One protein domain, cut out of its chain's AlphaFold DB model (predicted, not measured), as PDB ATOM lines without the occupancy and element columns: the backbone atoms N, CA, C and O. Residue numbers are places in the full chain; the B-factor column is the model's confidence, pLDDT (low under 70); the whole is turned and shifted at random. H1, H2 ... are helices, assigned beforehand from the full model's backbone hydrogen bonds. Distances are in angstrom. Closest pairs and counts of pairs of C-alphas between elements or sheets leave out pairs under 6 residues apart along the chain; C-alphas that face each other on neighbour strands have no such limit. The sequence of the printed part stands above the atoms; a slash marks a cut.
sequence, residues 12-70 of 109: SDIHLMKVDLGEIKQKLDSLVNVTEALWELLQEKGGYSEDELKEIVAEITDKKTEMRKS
ATOM      1  N   SER A  12     145.377 208.901 106.405       59.34
ATOM      2  CA  SER A  12     144.716 207.744 105.782       59.34
ATOM      3  C   SER A  12     144.739 206.497 106.666       59.34
ATOM      4  O   SER A  12     143.698 205.869 106.853       59.34
ATOM      5  N   ASP A  13     145.877 206.189 107.293       67.00
ATOM      6  CA  ASP A  13     146.010 205.010 108.159       67.00
ATOM      7  C   ASP A  13     145.131 205.126 109.414       67.00
ATOM      8  O   ASP A  13     144.463 204.172 109.809       67.00
ATOM      9  N   ILE A  14     145.022 206.329 109.993       76.62
ATOM     10  CA  ILE A  14     144.123 206.595 111.128       76.62
ATOM     11  C   ILE A  14     142.654 206.397 110.730       76.62
ATOM     12  O   ILE A  14     141.848 205.957 111.555       76.62
ATOM     13  N   HIS A  15     142.275 206.736 109.496       70.06
ATOM     14  CA  HIS A  15     140.906 206.541 109.024       70.06
ATOM     15  C   HIS A  15     140.581 205.055 108.842       70.06
ATOM     16  O   HIS A  15     139.550 204.606 109.337       70.06
ATOM     17  N   LEU A  16     141.483 204.285 108.228       74.12
ATOM     18  CA  LEU A  16     141.328 202.837 108.056       74.12
ATOM     19  C   LEU A  16     141.217 202.118 109.408       74.12
ATOM     20  O   LEU A  16     140.264 201.378 109.630       74.12
ATOM     21  N   MET A  17     142.087 202.447 110.369       79.56
ATOM     22  CA  MET A  17     142.016 201.882 111.723       79.56
ATOM     23  C   MET A  17     140.691 202.200 112.433       79.56
ATOM     24  O   MET A  17     140.197 201.393 113.222       79.56
ATOM     25  N   LYS A  18     140.100 203.379 112.184       77.38
ATOM     26  CA  LYS A  18     138.788 203.747 112.741       77.38
ATOM     27  C   LYS A  18     137.651 202.949 112.110       77.38
ATOM     28  O   LYS A  18     136.722 202.592 112.833       77.38
ATOM     29  N   VAL A  19     137.722 202.687 110.804       81.06
ATOM     30  CA  VAL A  19     136.756 201.837 110.094       81.06
ATOM     31  C   VAL A  19     136.827 200.413 110.644       81.06
ATOM     32  O   VAL A  19     135.811 199.911 111.121       81.06
ATOM     33  N   ASP A  20     138.023 199.827 110.724       84.69
ATOM     34  CA  ASP A  20     138.233 198.476 111.263       84.69
ATOM     35  C   ASP A  20     137.728 198.345 112.706       84.69
ATOM     36  O   ASP A  20     137.068 197.373 113.074       84.69
ATOM     37  N   LEU A  21     137.993 199.352 113.544       90.44
ATOM     38  CA  LEU A  21     137.518 199.381 114.926       90.44
ATOM     39  C   LEU A  21     135.989 199.485 115.003       90.44
ATOM     40  O   LEU A  21     135.385 198.897 115.902       90.44
ATOM     41  N   GLY A  22     135.362 200.206 114.072       88.25
ATOM     42  CA  GLY A  22     133.908 200.257 113.926       88.25
ATOM     43  C   GLY A  22     133.318 198.894 113.565       88.25
ATOM     44  O   GLY A  22     132.389 198.435 114.228       88.25
ATOM     45  N   GLU A  23     133.895 198.211 112.579       88.94
ATOM     46  CA  GLU A  23     133.456 196.873 112.170       88.94
ATOM     47  C   GLU A  23     133.648 195.829 113.277       88.94
ATOM     48  O   GLU A  23     132.772 194.995 113.517       88.94
ATOM     49  N   ILE A  24     134.781 195.875 113.985       93.00
ATOM     50  CA  ILE A  24     135.056 194.982 115.117       93.00
ATOM     51  C   ILE A  24     134.036 195.205 116.233       93.00
ATOM     52  O   ILE A  24     133.530 194.229 116.784       93.00
ATOM     53  N   LYS A  25     133.699 196.464 116.545       91.62
ATOM     54  CA  LYS A  25     132.660 196.780 117.535       91.62
ATOM     55  C   LYS A  25     131.307 196.212 117.131       91.62
ATOM     56  O   LYS A  25     130.698 195.525 117.935       91.62
ATOM     57  N   GLN A  26     130.887 196.395 115.880       92.12
ATOM     58  CA  GLN A  26     129.618 195.836 115.403       92.12
ATOM     59  C   GLN A  26     129.573 194.306 115.506       92.12
ATOM     60  O   GLN A  26     128.565 193.738 115.923       92.12
ATOM     61  N   LYS A  27     130.670 193.625 115.156       91.00
ATOM     62  CA  LYS A  27     130.771 192.166 115.304       91.00
ATOM     63  C   LYS A  27     130.743 191.739 116.771       91.00
ATOM     64  O   LYS A  27     130.140 190.716 117.082       91.00
ATOM     65  N   LEU A  28     131.375 192.508 117.658       93.00
ATOM     66  CA  LEU A  28     131.355 192.258 119.096       93.00
ATOM     67  C   LEU A  28     129.945 192.432 119.669       93.00
ATOM     68  O   LEU A  28     129.479 191.536 120.361       93.00
ATOM     69  N   ASP A  29     129.256 193.518 119.324       92.31
ATOM     70  CA  ASP A  29     127.885 193.786 119.771       92.31
ATOM     71  C   ASP A  29     126.932 192.686 119.288       92.31
ATOM     72  O   ASP A  29     126.139 192.147 120.057       92.31
ATOM     73  N   SER A  30     127.061 192.275 118.022       92.06
ATOM     74  CA  SER A  30     126.290 191.151 117.489       92.06
ATOM     75  C   SER A  30     126.571 189.850 118.241       92.06
ATOM     76  O   SER A  30     125.646 189.070 118.456       92.06
ATOM     77  N   LEU A  31     127.827 189.591 118.609       92.56
ATOM     78  CA  LEU A  31     128.193 188.391 119.352       92.56
ATOM     79  C   LEU A  31     127.602 188.417 120.763       92.56
ATOM     80  O   LEU A  31     127.045 187.408 121.180       92.56
ATOM     81  N   VAL A  32     127.677 189.560 121.453       93.50
ATOM     82  CA  VAL A  32     127.087 189.753 122.786       93.50
ATOM     83  C   VAL A  32     125.591 189.453 122.747       93.50
ATOM     84  O   VAL A  32     125.143 188.559 123.463       93.50
ATOM     85  N   ASN A  33     124.854 190.079 121.826       93.25
ATOM     86  CA  ASN A  33     123.410 189.868 121.687       93.25
ATOM     87  C   ASN A  33     123.055 188.392 121.438       93.25
ATOM     88  O   ASN A  33     122.096 187.868 121.998       93.25
ATOM     89  N   VAL A  34     123.831 187.698 120.596       94.19
ATOM     90  CA  VAL A  34     123.612 186.266 120.333       94.19
ATOM     91  C   VAL A  34     123.914 185.432 121.576       94.19
ATOM     92  O   VAL A  34     123.154 184.519 121.883       94.19
ATOM     93  N   THR A  35     124.993 185.723 122.305       92.19
ATOM     94  CA  THR A  35     125.322 184.988 123.535       92.19
ATOM     95  C   THR A  35     124.296 185.203 124.642       92.19
ATOM     96  O   THR A  35     123.985 184.251 125.351       92.19
ATOM     97  N   GLU A  36     123.719 186.401 124.747       91.31
ATOM     98  CA  GLU A  36     122.624 186.702 125.676       91.31
ATOM     99  C   GLU A  36     121.355 185.930 125.298       91.31
ATOM    100  O   GLU A  36     120.798 185.223 126.132       91.31
ATOM    101  N   ALA A  37     120.961 185.950 124.021       91.81
ATOM    102  CA  ALA A  37     119.806 185.182 123.551       91.81
ATOM    103  C   ALA A  37     119.988 183.664 123.743       91.81
ATOM    104  O   ALA A  37     119.049 182.950 124.096       91.81
ATOM    105  N   LEU A  38     121.203 183.148 123.526       89.69
ATOM    106  CA  LEU A  38     121.530 181.749 123.812       89.69
ATOM    107  C   LEU A  38     121.417 181.441 125.306       89.69
ATOM    108  O   LEU A  38     120.944 180.363 125.661       89.69
ATOM    109  N   TRP A  39     121.836 182.366 126.170       90.56
ATOM    110  CA  TRP A  39     121.727 182.202 127.613       90.56
ATOM    111  C   TRP A  39     120.271 182.147 128.074       90.56
ATOM    112  O   TRP A  39     119.903 181.208 128.775       90.56
ATOM    113  N   GLU A  40     119.423 183.066 127.610       88.56
ATOM    114  CA  GLU A  40     117.986 183.048 127.911       88.56
ATOM    115  C   GLU A  40     117.342 181.720 127.483       88.56
ATOM    116  O   GLU A  40     116.657 181.068 128.272       88.56
ATOM    117  N   LEU A  41     117.648 181.240 126.272       89.56
ATOM    118  CA  LEU A  41     117.165 179.943 125.786       89.56
ATOM    119  C   LEU A  41     117.629 178.764 126.655       89.56
ATOM    120  O   LEU A  41     116.867 177.814 126.858       89.56
ATOM    121  N   LEU A  42     118.871 178.797 127.144       88.75
ATOM    122  CA  LEU A  42     119.420 177.770 128.029       88.75
ATOM    123  C   LEU A  42     118.758 177.802 129.408       88.75
ATOM    124  O   LEU A  42     118.456 176.739 129.948       88.75
ATOM    125  N   GLN A  43     118.477 178.983 129.957       87.81
ATOM    126  CA  GLN A  43     117.757 179.109 131.223       87.81
ATOM    127  C   GLN A  43     116.319 178.600 131.097       87.81
ATOM    128  O   GLN A  43     115.894 177.757 131.887       87.81
ATOM    129  N   GLU A  44     115.589 179.045 130.072       86.19
ATOM    130  CA  GLU A  44     114.178 178.694 129.884       86.19
ATOM    131  C   GLU A  44     113.962 177.208 129.582       86.19
ATOM    132  O   GLU A  44     113.013 176.604 130.084       86.19
ATOM    133  N   LYS A  45     114.816 176.604 128.743       86.06
ATOM    134  CA  LYS A  45     114.627 175.218 128.278       86.06
ATOM    135  C   LYS A  45     115.483 174.196 129.012       86.06
ATOM    136  O   LYS A  45     115.111 173.027 129.060       86.06
ATOM    137  N   GLY A  46     116.641 174.611 129.511       78.06
ATOM    138  CA  GLY A  46     117.622 173.738 130.151       78.06
ATOM    139  C   GLY A  46     117.612 173.804 131.674       78.06
ATOM    140  O   GLY A  46     118.109 172.879 132.304       78.06
ATOM    141  N   GLY A  47     117.035 174.858 132.267       85.56
ATOM    142  CA  GLY A  47     116.994 175.035 133.721       85.56
ATOM    143  C   GLY A  47     118.361 175.307 134.354       85.56
ATOM    144  O   GLY A  47     118.511 175.112 135.557       85.56
ATOM    145  N   TYR A  48     119.348 175.730 133.560       86.50
ATOM    146  CA  TYR A  48     120.699 176.005 134.046       86.50
ATOM    147  C   TYR A  48     120.726 177.248 134.936       86.50
ATOM    148  O   TYR A  48     120.135 178.285 134.621       86.50
ATOM    149  N   SER A  49     121.456 177.149 136.041       86.38
ATOM    150  CA  SER A  49     121.702 178.260 136.953       86.38
ATOM    151  C   SER A  49     122.884 179.119 136.500       86.38
ATOM    152  O   SER A  49     123.799 178.669 135.808       86.38
ATOM    153  N   GLU A  50     122.890 180.383 136.923       83.94
ATOM    154  CA  GLU A  50     124.008 181.296 136.660       83.94
ATOM    155  C   GLU A  50     125.324 180.806 137.300       83.94
ATOM    156  O   GLU A  50     126.407 181.075 136.780       83.94
ATOM    157  N   ASP A  51     125.239 180.057 138.402       85.06
ATOM    158  CA  ASP A  51     126.401 179.496 139.093       85.06
ATOM    159  C   ASP A  51     127.066 178.376 138.278       85.06
ATOM    160  O   ASP A  51     128.289 178.375 138.133       85.06
ATOM    161  N   GLU A  52     126.279 177.500 137.643       85.81
ATOM    162  CA  GLU A  52     126.797 176.476 136.719       85.81
ATOM    163  C   GLU A  52     127.482 177.109 135.501       85.81
ATOM    164  O   GLU A  52     128.548 176.663 135.074       85.81
ATOM    165  N   LEU A  53     126.920 178.197 134.960       87.44
ATOM    166  CA  LEU A  53     127.562 178.934 133.871       87.44
ATOM    167  C   LEU A  53     128.922 179.493 134.301       87.44
ATOM    168  O   LEU A  53     129.899 179.367 133.559       87.44
ATOM    169  N   LYS A  54     129.000 180.109 135.486       88.00
ATOM    170  CA  LYS A  54     130.253 180.670 136.017       88.00
ATOM    171  C   LYS A  54     131.321 179.597 136.193       88.00
ATOM    172  O   LYS A  54     132.471 179.840 135.826       88.00
ATOM    173  N   GLU A  55     130.949 178.425 136.701       90.31
ATOM    174  CA  GLU A  55     131.865 177.293 136.864       90.31
ATOM    175  C   GLU A  55     132.406 176.811 135.510       90.31
ATOM    176  O   GLU A  55     133.621 176.732 135.319       90.31
ATOM    177  N   ILE A  56     131.532 176.620 134.518       87.19
ATOM    178  CA  ILE A  56     131.935 176.212 133.164       87.19
ATOM    179  C   ILE A  56     132.844 177.266 132.509       87.19
ATOM    180  O   ILE A  56     133.853 176.928 131.881       87.19
ATOM    181  N   VAL A  57     132.528 178.558 132.655       88.69
ATOM    182  CA  VAL A  57     133.360 179.654 132.128       88.69
ATOM    183  C   VAL A  57     134.737 179.679 132.796       88.69
ATOM    184  O   VAL A  57     135.744 179.884 132.104       88.69
ATOM    185  N   ALA A  58     134.804 179.447 134.109       84.56
ATOM    186  CA  ALA A  58     136.062 179.341 134.840       84.56
ATOM    187  C   ALA A  58     136.896 178.163 134.318       84.56
ATOM    188  O   ALA A  58     138.040 178.366 133.910       84.56
ATOM    189  N   GLU A  59     136.303 176.974 134.183       84.69
ATOM    190  CA  GLU A  59     136.997 175.803 133.642       84.69
ATOM    191  C   GLU A  59     137.552 176.030 132.231       84.69
ATOM    192  O   GLU A  59     138.687 175.650 131.930       84.69
ATOM    193  N   ILE A  60     136.761 176.629 131.335       82.94
ATOM    194  CA  ILE A  60     137.197 176.916 129.961       82.94
ATOM    195  C   ILE A  60     138.359 177.916 129.971       82.94
ATOM    196  O   ILE A  60     139.316 177.777 129.199       82.94
ATOM    197  N   THR A  61     138.298 178.924 130.844       80.75
ATOM    198  CA  THR A  61     139.342 179.946 130.978       80.75
ATOM    199  C   THR A  61     140.636 179.355 131.530       80.75
ATOM    200  O   THR A  61     141.716 179.647 131.002       80.75
ATOM    201  N   ASP A  62     140.535 178.472 132.518       77.38
ATOM    202  CA  ASP A  62     141.671 177.771 133.108       77.38
ATOM    203  C   ASP A  62     142.310 176.817 132.103       77.38
ATOM    204  O   ASP A  62     143.511 176.920 131.846       77.38
ATOM    205  N   LYS A  63     141.514 175.990 131.409       74.56
ATOM    206  CA  LYS A  63     141.994 175.123 130.316       74.56
ATOM    207  C   LYS A  63     142.732 175.937 129.253       74.56
ATOM    208  O   LYS A  63     143.843 175.591 128.860       74.56
ATOM    209  N   LYS A  64     142.184 177.078 128.829       73.00
ATOM    210  CA  LYS A  64     142.832 177.968 127.848       73.00
ATOM    211  C   LYS A  64     144.130 178.584 128.376       73.00
ATOM    212  O   LYS A  64     145.061 178.817 127.600       73.00
ATOM    213  N   THR A  65     144.201 178.865 129.673       71.50
ATOM    214  CA  THR A  65     145.394 179.405 130.333       71.50
ATOM    215  C   THR A  65     146.488 178.348 130.445       71.50
ATOM    216  O   THR A  65     147.631 178.626 130.083       71.50
ATOM    217  N   GLU A  66     146.146 177.125 130.838       64.62
ATOM    218  CA  GLU A  66     147.069 175.988 130.870       64.62
ATOM    219  C   GLU A  66     147.556 175.614 129.462       64.62
ATOM    220  O   GLU A  66     148.760 175.479 129.237       64.62
ATOM    221  N   MET A  67     146.671 175.616 128.459       61.59
ATOM    222  CA  MET A  67     147.060 175.436 127.053       61.59
ATOM    223  C   MET A  67     148.066 176.498 126.584       61.59
ATOM    224  O   MET A  67     149.016 176.179 125.871       61.59
ATOM    225  N   ARG A  68     147.905 177.766 126.991       61.03
ATOM    226  CA  ARG A  68     148.877 178.836 126.692       61.03
ATOM    227  C   ARG A  68     150.210 178.650 127.423       61.03
ATOM    228  O   ARG A  68     151.229 179.134 126.931       61.03
ATOM    229  N   LYS A  69     150.213 177.993 128.587       59.94
ATOM    230  CA  LYS A  69     151.420 177.695 129.374       59.94
ATOM    231  C   LYS A  69     152.157 176.449 128.892       59.94
ATOM    232  O   LYS A  69     153.359 176.369 129.152       59.94
ATOM    233  N   SER A  70     151.482 175.525 128.199       57.00
ATOM    234  CA  SER A  70     152.120 174.363 127.574       57.00
ATOM    235  C   SER A  70     153.200 174.851 126.598       57.00
ATOM    236  O   SER A  70     152.945 175.402 125.529       57.00
TER     237      SER A  70
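Overview. This is residues 12 to 70 of the 109 residues of the protein "Zinc ribbon domain-containing protein" of Gammaproteobacteria bacterium (UniProt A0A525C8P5). A long helix, H1, and a shorter one, H2, make an open V, with the corner at residues 47 to 49 and the space between the two arms empty. The printed part has 59 residues, with two named helices in the order H1, H2 and no named strand; the class is all helix. The whole is extended, with a radius of gyration of the C-alphas of 17.0 A, and flat, spanning 50 by 36 by 11 A.

Along the chain. H1, residues 12 to 46, measures 49.8 A from C-alpha 12 at (144.716, 207.744, 105.782) to C-alpha 46 at (117.622, 173.738, 130.151). H2, residues 50 to 69, measures 28.6 A and ends at C-alpha 69 at (151.420, 177.695, 129.374).

Arrangement. H1 and H2 are apart, with no C-alpha of the one within 8 A of the other. A tight link of 3 residues joins them. Residues 12 to 38 of H1 stand free, as do residues 54 to 70, of which 54 to 69 belong to H2. In H1 and H2 every O i to N i+4 pair is within hydrogen-bond range.

Size, cuts and confidence. The two C-alphas farthest apart, those of Ser 12 and Gly 47, are 51.2 A apart. The printed part has no cut. Its mean pLDDT is 83.1; residues 12 to 13 and 66 to 70 are under 70.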